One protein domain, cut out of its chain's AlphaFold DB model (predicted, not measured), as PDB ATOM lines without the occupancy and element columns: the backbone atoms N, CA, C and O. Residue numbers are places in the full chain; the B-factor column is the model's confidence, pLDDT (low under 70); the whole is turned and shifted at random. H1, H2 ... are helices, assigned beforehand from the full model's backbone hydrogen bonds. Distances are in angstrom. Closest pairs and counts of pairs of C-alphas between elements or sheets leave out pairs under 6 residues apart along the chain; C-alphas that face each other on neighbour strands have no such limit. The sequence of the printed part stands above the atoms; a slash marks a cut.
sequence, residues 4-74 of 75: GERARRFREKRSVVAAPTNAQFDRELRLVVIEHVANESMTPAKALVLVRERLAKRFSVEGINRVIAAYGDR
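Overview. This is residues 4 to 74 of the 75 residues of an uncharacterized protein of Bradyrhizobium sp. WSM1253 (UniProt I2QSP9). One helix, H1, sticks out as an arm from a small body of three helices, in which H2 and H3 cross near their middles and H4 folds back from the end of H3, the two opening as a V. Residues 4 to 13, in H1, stand free, and this arm makes much of the length. The printed part has 71 residues with four named helices, H1, H2, H3 and H4 in that order, and no named strand; the class is all helix. The whole is loose, with a radius of gyration of the C-alphas of 14.6 A, and spans 53 by 25 by 16 A.

Arrangement. H1, residues 4 to 17, touches no helix. It is apart from H2, residues 22 to 35, which follows it after a tight link of 4 residues. H2 touches H3, residues 44 to 55, at a steep tilt of 64 degrees, opposite ways; their closest C-alphas, those of Leu 29 and Val 51, are 5.8 A apart. H3 and H4, residues 61 to 72, form a helical hairpin, opposite ways at a tilt of 36 degrees, only just steep. They touch through residues 52 to 55 of H3 and 61 to 65 of H4 alone, and their closest C-alphas, those of Arg 52 and Ile 64, are 6.6 A apart. H2 and H4 are close but not clearly touching, about perpendicular at 85 degrees, with the C-alphas of Asn 22 and Val 67 closest at 6.8 A. H1 is close to H4 but not clearly touching, with the C-alphas of Val 17 and Gly 63 closest at 7.1 A, and it is apart from H3. Each O i to N i+4 pair is within hydrogen-bond range in H2, H3 and H4; in H1, 9 of 10 are.

Along the chain. H1 begins with C-alpha 4 at (0.278, -25.491, 8.276) and measures 19.9 A from first to last C-alpha. H2 measures 19.8 A and begins with C-alpha 22 at (-18.611, -31.911, -17.302). H3 measures 16.4 A. H4 measures 16.8 A and ends with C-alpha 72 at (-20.624, -24.792, -27.148).

Size, cuts and confidence. The two C-alphas farthest apart are those of Gly 4 and Glu 40, at 52.9 A. Without residues 4 to 13 the body has 61 residues and spans 38 by 25 by 16 A. The printed part has no cut and no long link; H2 to H3 is a short link of 8 residues and H3 to H4 a tight one of 5. The mean pLDDT of the printed part is 83.5, and residues 5 to 17 and 72 to 74 of the model are under 70.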
ATOM      1  N   GLY A   4       1.701 -25.183   8.104       72.12
ATOM      2  CA  GLY A   4       0.278 -25.491   8.276       72.12
ATOM      3  C   GLY A   4      -0.655 -24.389   7.763       72.12
ATOM      4  O   GLY A   4      -1.647 -24.684   7.097       72.12
ATOM      5  N   GLU A   5      -0.307 -23.115   7.973       67.31
ATOM      6  CA  GLU A   5      -1.075 -21.974   7.447       67.31
ATOM      7  C   GLU A   5      -1.007 -21.887   5.920       67.31
ATOM      8  O   GLU A   5      -2.009 -21.569   5.272       67.31
ATOM      9  N   ARG A   6       0.141 -22.233   5.317       58.88
ATOM     10  CA  ARG A   6       0.266 -22.346   3.853       58.88
ATOM     11  C   ARG A   6      -0.633 -23.447   3.294       58.88
ATOM     12  O   ARG A   6      -1.351 -23.191   2.332       58.88
ATOM     13  N   ALA A   7      -0.647 -24.634   3.901       64.31
ATOM     14  CA  ALA A   7      -1.474 -25.758   3.448       64.31
ATOM     15  C   ALA A   7      -2.981 -25.509   3.633       64.31
ATOM     16  O   ALA A   7      -3.787 -25.961   2.816       64.31
ATOM     17  N   ARG A   8      -3.370 -24.780   4.686       62.72
ATOM     18  CA  ARG A   8      -4.757 -24.361   4.913       62.72
ATOM     19  C   ARG A   8      -5.205 -23.331   3.878       62.72
ATOM     20  O   ARG A   8      -6.201 -23.572   3.206       62.72
ATOM     21  N   ARG A   9      -4.417 -22.274   3.639       59.94
ATOM     22  CA  ARG A   9      -4.705 -21.290   2.580       59.94
ATOM     23  C   ARG A   9      -4.706 -21.908   1.185       59.94
ATOM     24  O   ARG A   9      -5.487 -21.486   0.346       59.94
ATOM     25  N   PHE A  10      -3.861 -22.904   0.918       59.00
ATOM     26  CA  PHE A  10      -3.884 -23.638  -0.352       59.00
ATOM     27  C   PHE A  10      -5.164 -24.461  -0.527       59.00
ATOM     28  O   PHE A  10      -5.717 -24.486  -1.623       59.00
ATOM     29  N   ARG A  11      -5.651 -25.109   0.540       55.66
ATOM     30  CA  ARG A  11      -6.925 -25.846   0.531       55.66
ATOM     31  C   ARG A  11      -8.131 -24.912   0.405       55.66
ATOM     32  O   ARG A  11      -8.991 -25.162  -0.432       55.66
ATOM     33  N   GLU A  12      -8.143 -23.807   1.148       52.88
ATOM     34  CA  GLU A  12      -9.174 -22.763   1.059       52.88
ATOM     35  C   GLU A  12      -9.173 -22.089  -0.327       52.88
ATOM     36  O   GLU A  12     -10.229 -21.928  -0.929       52.88
ATOM     37  N   LYS A  13      -8.002 -21.801  -0.917       51.75
ATOM     38  CA  LYS A  13      -7.902 -21.303  -2.305       51.75
ATOM     39  C   LYS A  13      -8.374 -22.329  -3.336       51.75
ATOM     40  O   LYS A  13      -9.050 -21.954  -4.287       51.75
ATOM     41  N   ARG A  14      -8.065 -23.619  -3.163       49.03
ATOM     42  CA  ARG A  14      -8.540 -24.685  -4.067       49.03
ATOM     43  C   ARG A  14     -10.064 -24.813  -4.068       49.03
ATOM     44  O   ARG A  14     -10.633 -25.080  -5.118       49.03
ATOM     45  N   SER A  15     -10.703 -24.574  -2.925       47.47
ATOM     46  CA  SER A  15     -12.164 -24.578  -2.793       47.47
ATOM     47  C   SER A  15     -12.848 -23.453  -3.579       47.47
ATOM     48  O   SER A  15     -13.997 -23.617  -3.965       47.47
ATOM     49  N   VAL A  16     -12.166 -22.329  -3.821       50.53
ATOM     50  CA  VAL A  16     -12.732 -21.149  -4.505       50.53
ATOM     51  C   VAL A  16     -12.335 -21.094  -5.989       50.53
ATOM     52  O   VAL A  16     -12.895 -20.312  -6.743       50.53
ATOM     53  N   VAL A  17     -11.412 -21.952  -6.445       56.16
ATOM     54  CA  VAL A  17     -10.921 -22.007  -7.843       56.16
ATOM     55  C   VAL A  17     -11.373 -23.284  -8.575       56.16
ATOM     56  O   VAL A  17     -11.053 -23.485  -9.743       56.16
ATOM     57  N   ALA A  18     -12.132 -24.171  -7.928       77.44
ATOM     58  CA  ALA A  18     -12.601 -25.393  -8.574       77.44
ATOM     59  C   ALA A  18     -13.673 -25.078  -9.634       77.44
ATOM     60  O   ALA A  18     -14.694 -24.459  -9.334       77.44
ATOM     61  N   ALA A  19     -13.434 -25.515 -10.872       86.69
ATOM     62  CA  ALA A  19     -14.458 -25.616 -11.907       86.69
ATOM     63  C   ALA A  19     -15.260 -26.916 -11.709       86.69
ATOM     64  O   ALA A  19     -14.688 -27.908 -11.241       86.69
ATOM     65  N   PRO A  20     -16.556 -26.950 -12.062       90.94
ATOM     66  CA  PRO A  20     -17.292 -28.205 -12.097       90.94
ATOM     67  C   PRO A  20     -16.713 -29.121 -13.183       90.94
ATOM     68  O   PRO A  20     -16.207 -28.666 -14.204       90.94
ATOM     69  N   THR A  21     -16.804 -30.431 -12.983       90.19
ATOM     70  CA  THR A  21     -16.580 -31.393 -14.073       90.19
ATOM     71  C   THR A  21     -17.750 -31.359 -15.061       90.19
ATOM     72  O   THR A  21     -18.868 -31.008 -14.678       90.19
ATOM     73  N   ASN A  22     -17.535 -31.804 -16.304       88.69
ATOM     74  CA  ASN A  22     -18.611 -31.911 -17.302       88.69
ATOM     75  C   ASN A  22     -19.792 -32.747 -16.784       88.69
ATOM     76  O   ASN A  22     -20.936 -32.336 -16.909       88.69
ATOM     77  N   ALA A  23     -19.521 -33.861 -16.097       89.50
ATOM     78  CA  ALA A  23     -20.565 -34.706 -15.517       89.50
ATOM     79  C   ALA A  23     -21.380 -33.994 -14.419       89.50
ATOM     80  O   ALA A  23     -22.590 -34.193 -14.312       89.50
ATOM     81  N   GLN A  24     -20.737 -33.158 -13.596       92.75
ATOM     82  CA  GLN A  24     -21.437 -32.350 -12.589       92.75
ATOM     83  C   GLN A  24     -22.288 -31.261 -13.242       92.75
ATOM     84  O   GLN A  24     -23.416 -31.038 -12.806       92.75
ATOM     85  N   PHE A  25     -21.764 -30.614 -14.283       92.94
ATOM     86  CA  PHE A  25     -22.498 -29.618 -15.051       92.94
ATOM     87  C   PHE A  25     -23.720 -30.234 -15.749       92.94
ATOM     88  O   PHE A  25     -24.834 -29.758 -15.543       92.94
ATOM     89  N   ASP A  26     -23.543 -31.348 -16.465       92.44
ATOM     90  CA  ASP A  26     -24.621 -32.091 -17.129       92.44
ATOM     91  C   ASP A  26     -25.713 -32.525 -16.163       92.44
ATOM     92  O   ASP A  26     -26.902 -32.437 -16.471       92.44
ATOM     93  N   ARG A  27     -25.316 -33.011 -14.983       95.06
ATOM     94  CA  ARG A  27     -26.269 -33.418 -13.956       95.06
ATOM     95  C   ARG A  27     -27.146 -32.241 -13.536       95.06
ATOM     96  O   ARG A  27     -28.362 -32.397 -13.491       95.06
ATOM     97  N   GLU A  28     -26.553 -31.089 -13.237       95.38
ATOM     98  CA  GLU A  28     -27.316 -29.897 -12.849       95.38
ATOM     99  C   GLU A  28     -28.172 -29.368 -14.004       95.38
ATOM    100  O   GLU A  28     -29.317 -28.985 -13.782       95.38
ATOM    101  N   LEU A  29     -27.668 -29.410 -15.241       94.25
ATOM    102  CA  LEU A  29     -28.432 -29.018 -16.423       94.25
ATOM    103  C   LEU A  29     -29.673 -29.890 -16.621       94.25
ATOM    104  O   LEU A  29     -30.766 -29.360 -16.811       94.25
ATOM    105  N   ARG A  30     -29.537 -31.214 -16.503       95.00
ATOM    106  CA  ARG A  30     -30.679 -32.138 -16.567       95.00
ATOM    107  C   ARG A  30     -31.699 -31.854 -15.471       95.00
ATOM    108  O   ARG A  30     -32.889 -31.840 -15.762       95.00
ATOM    109  N   LEU A  31     -31.248 -31.603 -14.239       96.75
ATOM    110  CA  LEU A  31     -32.145 -31.260 -13.131       96.75
ATOM    111  C   LEU A  31     -32.920 -29.972 -13.418       96.75
ATOM    112  O   LEU A  31     -34.139 -29.968 -13.300       96.75
ATOM    113  N   VAL A  32     -32.243 -28.911 -13.869       95.31
ATOM    114  CA  VAL A  32     -32.901 -27.644 -14.224       95.31
ATOM    115  C   VAL A  32     -33.937 -27.840 -15.329       95.31
ATOM    116  O   VAL A  32     -35.049 -27.330 -15.199       95.31
ATOM    117  N   VAL A  33     -33.604 -28.590 -16.383       93.38
ATOM    118  CA  VAL A  33     -34.533 -28.870 -17.489       93.38
ATOM    119  C   VAL A  33     -35.748 -29.664 -17.008       93.38
ATOM    120  O   VAL A  33     -36.868 -29.290 -17.328       93.38
ATOM    121  N   ILE A  34     -35.549 -30.719 -16.211       95.50
ATOM    122  CA  ILE A  34     -36.644 -31.548 -15.682       95.50
ATOM    123  C   ILE A  34     -37.558 -30.725 -14.771       95.50
ATOM    124  O   ILE A  34     -38.775 -30.766 -14.927       95.50
ATOM    125  N   GLU A  35     -36.991 -29.948 -13.849       96.00
ATOM    126  CA  GLU A  35     -37.768 -29.118 -12.918       96.00
ATOM    127  C   GLU A  35     -38.612 -28.051 -13.624       96.00
ATOM    128  O   GLU A  35     -39.626 -27.611 -13.089       96.00
ATOM    129  N   HIS A  36     -38.210 -27.645 -14.829       95.19
ATOM    130  CA  HIS A  36     -38.890 -26.614 -15.608       95.19
ATOM    131  C   HIS A  36     -39.495 -27.156 -16.906       95.19
ATOM    132  O   HIS A  36     -39.820 -26.370 -17.791       95.19
ATOM    133  N   VAL A  37     -39.683 -28.473 -17.029       91.25
ATOM    134  CA  VAL A  37     -40.161 -29.103 -18.271       91.25
ATOM    135  C   VAL A  37     -41.560 -28.624 -18.675       91.25
ATOM    136  O   VAL A  37     -41.856 -28.511 -19.858       91.25
ATOM    137  N   ALA A  38     -42.405 -28.288 -17.696       93.25
ATOM    138  CA  ALA A  38     -43.746 -27.746 -17.920       93.25
ATOM    139  C   ALA A  38     -43.761 -26.225 -18.174       93.25
ATOM    140  O   ALA A  38     -44.820 -25.648 -18.403       93.25
ATOM    141  N   ASN A  39     -42.609 -25.550 -18.097       92.69
ATOM    142  CA  ASN A  39     -42.509 -24.116 -18.327       92.69
ATOM    143  C   ASN A  39     -42.167 -23.837 -19.795       92.69
ATOM    144  O   ASN A  39     -40.998 -23.807 -20.175       92.69
ATOM    145  N   GLU A  40     -43.186 -23.545 -20.600       88.62
ATOM    146  CA  GLU A  40     -43.044 -23.229 -22.032       88.62
ATOM    147  C   GLU A  40     -42.181 -21.983 -22.305       88.62
ATOM    148  O   GLU A  40     -41.636 -21.817 -23.393       88.62
ATOM    149  N   SER A  41     -41.996 -21.111 -21.308       92.69
ATOM    150  CA  SER A  41     -41.121 -19.936 -21.419       92.69
ATOM    151  C   SER A  41     -39.641 -20.239 -21.135       92.69
ATOM    152  O   SER A  41     -38.804 -19.318 -21.159       92.69
ATOM    153  N   MET A  42     -39.310 -21.494 -20.809       94.31
ATOM    154  CA  MET A  42     -37.947 -21.925 -20.523       94.31
ATOM    155  C   MET A  42     -37.139 -22.008 -21.816       94.31
ATOM    156  O   MET A  42     -37.380 -22.845 -22.679       94.31
ATOM    157  N   THR A  43     -36.136 -21.141 -21.933       93.50
ATOM    158  CA  THR A  43     -35.189 -21.156 -23.050       93.50
ATOM    159  C   THR A  43     -33.870 -21.795 -22.616       93.50
ATOM    160  O   THR A  43     -33.529 -21.743 -21.427       93.50
ATOM    161  N   PRO A  44     -33.059 -22.325 -23.551       90.69
ATOM    162  CA  PRO A  44     -31.730 -22.845 -23.226       90.69
ATOM    163  C   PRO A  44     -30.854 -21.831 -22.474       90.69
ATOM    164  O   PRO A  44     -30.190 -22.179 -21.501       90.69
ATOM    165  N   ALA A  45     -30.912 -20.550 -22.855       91.12
ATOM    166  CA  ALA A  45     -30.171 -19.487 -22.177       91.12
ATOM    167  C   ALA A  45     -30.593 -19.318 -20.706       91.12
ATOM    168  O   ALA A  45     -29.734 -19.214 -19.829       91.12
ATOM    169  N   LYS A  46     -31.902 -19.341 -20.412       94.44
ATOM    170  CA  LYS A  46     -32.407 -19.281 -19.030       94.44
ATOM    171  C   LYS A  46     -31.983 -20.510 -18.226       94.44
ATOM    172  O   LYS A  46     -31.546 -20.362 -17.088       94.44
ATOM    173  N   ALA A  47     -32.041 -21.702 -18.824       93.56
ATOM    174  CA  ALA A  47     -31.589 -22.929 -18.174       93.56
ATOM    175  C   ALA A  47     -30.101 -22.845 -17.788       93.56
ATOM    176  O   ALA A  47     -29.743 -23.138 -16.649       93.56
ATOM    177  N   LEU A  48     -29.239 -22.354 -18.685       93.19
ATOM    178  CA  LEU A  48     -27.814 -22.151 -18.400       93.19
ATOM    179  C   LEU A  48     -27.567 -21.137 -17.272       93.19
ATOM    180  O   LEU A  48     -26.688 -21.356 -16.436       93.19
ATOM    181  N   VAL A  49     -28.350 -20.053 -17.204       93.94
ATOM    182  CA  VAL A  49     -28.275 -19.081 -16.099       93.94
ATOM    183  C   VAL A  49     -28.611 -19.749 -14.762       93.94
ATOM    184  O   VAL A  49     -27.838 -19.616 -13.814       93.94
ATOM    185  N   LEU A  50     -29.690 -20.533 -14.702       95.19
ATOM    186  CA  LEU A  50     -30.102 -21.249 -13.489       95.19
ATOM    187  C   LEU A  50     -29.067 -22.295 -13.048       95.19
ATOM    188  O   LEU A  50     -28.753 -22.408 -11.861       95.19
ATOM    189  N   VAL A  51     -28.488 -23.038 -13.995       95.25
ATOM    190  CA  VAL A  51     -27.392 -23.981 -13.715       95.25
ATOM    191  C   VAL A  51     -26.188 -23.247 -13.128       95.25
ATOM    192  O   VAL A  51     -25.623 -23.686 -12.122       95.25
ATOM    193  N   ARG A  52     -25.815 -22.099 -13.708       93.50
ATOM    194  CA  ARG A  52     -24.714 -21.270 -13.206       93.50
ATOM    195  C   ARG A  52     -24.977 -20.789 -11.782       93.50
ATOM    196  O   ARG A  52     -24.082 -20.890 -10.951       93.50
ATOM    197  N   GLU A  53     -26.186 -20.325 -11.475       94.00
ATOM    198  CA  GLU A  53     -26.572 -19.892 -10.123       94.00
ATOM    199  C   GLU A  53     -26.495 -21.030  -9.093       94.00
ATOM    200  O   GLU A  53     -26.007 -20.834  -7.977       94.00
ATOM    201  N   ARG A  54     -26.907 -22.249  -9.464       93.81
ATOM    202  CA  ARG A  54     -26.803 -23.432  -8.589       93.81
ATOM    203  C   ARG A  54     -25.361 -23.844  -8.335       93.81
ATOM    204  O   ARG A  54     -24.992 -24.155  -7.200       93.81
ATOM    205  N   LEU A  55     -24.545 -23.859  -9.384       92.31
ATOM    206  CA  LEU A  55     -23.140 -24.247  -9.299       92.31
ATOM    207  C   LEU A  55     -22.289 -23.181  -8.600       92.31
ATOM    208  O   LEU A  55     -21.356 -23.548  -7.890       92.31
ATOM    209  N   ALA A  56     -22.640 -21.895  -8.703       90.62
ATOM    210  CA  ALA A  56     -21.913 -20.792  -8.066       90.62
ATOM    211  C   ALA A  56     -21.863 -20.892  -6.529       90.62
ATOM    212  O   ALA A  56     -20.986 -20.306  -5.901       90.62
ATOM    213  N   LYS A  57     -22.747 -21.687  -5.908       88.44
ATOM    214  CA  LYS A  57     -22.688 -22.005  -4.470       88.44
ATOM    215  C   LYS A  57     -21.482 -22.874  -4.083       88.44
ATOM    216  O   LYS A  57     -21.158 -22.965  -2.904       88.44
ATOM    217  N   ARG A  58     -20.873 -23.575  -5.046       87.69
ATOM    218  CA  ARG A  58     -19.828 -24.598  -4.830       87.69
ATOM    219  C   ARG A  58     -18.584 -24.411  -5.702       87.69
ATOM    220  O   ARG A  58     -17.545 -24.979  -5.385       87.69
ATOM    221  N   PHE A  59     -18.696 -23.662  -6.794       89.44
ATOM    222  CA  PHE A  59     -17.661 -23.515  -7.814       89.44
ATOM    223  C   PHE A  59     -17.472 -22.045  -8.188       89.44
ATOM    224  O   PHE A  59     -18.362 -21.218  -7.981       89.44
ATOM    225  N   SER A  60     -16.324 -21.721  -8.782       88.75
ATOM    226  CA  SER A  60     -16.075 -20.369  -9.280       88.75
ATOM    227  C   SER A  60     -16.922 -20.067 -10.514       88.75
ATOM    228  O   SER A  60     -17.071 -20.905 -11.404       88.75
ATOM    229  N   VAL A  61     -17.430 -18.835 -10.611       87.94
ATOM    230  CA  VAL A  61     -18.168 -18.367 -11.799       87.94
ATOM    231  C   VAL A  61     -17.309 -18.497 -13.059       87.94
ATOM    232  O   VAL A  61     -17.791 -18.955 -14.091       87.94
ATOM    233  N   GLU A  62     -16.021 -18.165 -12.962       88.69
ATOM    234  CA  GLU A  62     -15.077 -18.317 -14.069       88.69
ATOM    235  C   GLU A  62     -14.918 -19.786 -14.495       88.69
ATOM    236  O   GLU A  62     -14.961 -20.093 -15.684       88.69
ATOM    237  N   GLY A  63     -14.802 -20.713 -13.538       89.38
ATOM    238  CA  GLY A  63     -14.707 -22.146 -13.812       89.38
ATOM    239  C   GLY A  63     -15.969 -22.707 -14.464       89.38
ATOM    240  O   GLY A  63     -15.874 -23.505 -15.392       89.38
ATOM    241  N   ILE A  64     -17.147 -22.251 -14.034       90.56
ATOM    242  CA  ILE A  64     -18.428 -22.624 -14.649       90.56
ATOM    243  C   ILE A  64     -18.506 -22.098 -16.089       90.56
ATOM    244  O   ILE A  64     -18.842 -22.854 -16.998       90.56
ATOM    245  N   ASN A  65     -18.146 -20.831 -16.318       89.19
ATOM    246  CA  ASN A  65     -18.173 -20.228 -17.652       89.19
ATOM    247  C   ASN A  65     -17.224 -20.940 -18.629       89.19
ATOM    248  O   ASN A  65     -17.583 -21.121 -19.790       89.19
ATOM    249  N   ARG A  66     -16.051 -21.398 -18.166       88.38
ATOM    250  CA  ARG A  66     -15.137 -22.210 -18.990       88.38
ATOM    251  C   ARG A  66     -15.774 -23.524 -19.442       88.38
ATOM    252  O   ARG A  66     -15.588 -23.916 -20.589       88.38
ATOM    253  N   VAL A  67     -16.529 -24.191 -18.569       89.50
ATOM    254  CA  VAL A  67     -17.233 -25.436 -18.919       89.50
ATOM    255  C   VAL A  67     -18.365 -25.167 -19.908       89.50
ATOM    256  O   VAL A  67     -18.487 -25.896 -20.886       89.50
ATOM    257  N   ILE A  68     -19.140 -24.096 -19.708       87.56
ATOM    258  CA  ILE A  68     -20.201 -23.690 -20.644       87.56
ATOM    259  C   ILE A  68     -19.623 -23.405 -22.038       87.56
ATOM    260  O   ILE A  68     -20.157 -23.903 -23.026       87.56
ATOM    261  N   ALA A  69     -18.518 -22.657 -22.120       86.50
ATOM    262  CA  ALA A  69     -17.848 -22.366 -23.389       86.50
ATOM    263  C   ALA A  69     -17.372 -23.651 -24.090       86.50
ATOM    264  O   ALA A  69     -17.678 -23.867 -25.257       86.50
ATOM    265  N   ALA A  70     -16.729 -24.561 -23.349       84.19
ATOM    266  CA  ALA A  70     -16.269 -25.840 -23.888       84.19
ATOM    267  C   ALA A  70     -17.407 -26.772 -24.353       84.19
ATOM    268  O   ALA A  70     -17.157 -27.674 -25.152       84.19
ATOM    269  N   TYR A  71     -18.634 -26.594 -23.847       74.75
ATOM    270  CA  TYR A  71     -19.821 -27.297 -24.348       74.75
ATOM    271  C   TYR A  71     -20.276 -26.756 -25.703       74.75
ATOM    272  O   TYR A  71     -20.610 -27.554 -26.572       74.75
ATOM    273  N   GLY A  72     -20.257 -25.432 -25.882       69.31
ATOM    274  CA  GLY A  72     -20.624 -24.792 -27.148       69.31
ATOM    275  C   GLY A  72     -19.658 -25.103 -28.295       69.31
ATOM    276  O   GLY A  72     -20.092 -25.210 -29.432       69.31
ATOM    277  N   ASP A  73     -18.375 -25.324 -27.998       68.69
ATOM    278  CA  ASP A  73     -17.364 -25.667 -29.014       68.69
ATOM    279  C   ASP A  73     -17.452 -27.125 -29.516       68.69
ATOM    280  O   ASP A  73     -16.790 -27.489 -30.489       68.69
ATOM    281  N   ARG A  74     -18.210 -27.998 -28.835       58.47
ATOM    282  CA  ARG A  74     -18.330 -29.434 -29.170       58.47
ATOM    283  C   ARG A  74     -19.620 -29.796 -29.912       58.47
ATOM    284  O   ARG A  74     -19.769 -30.958 -30.293       58.47
TER     285      ARG A  74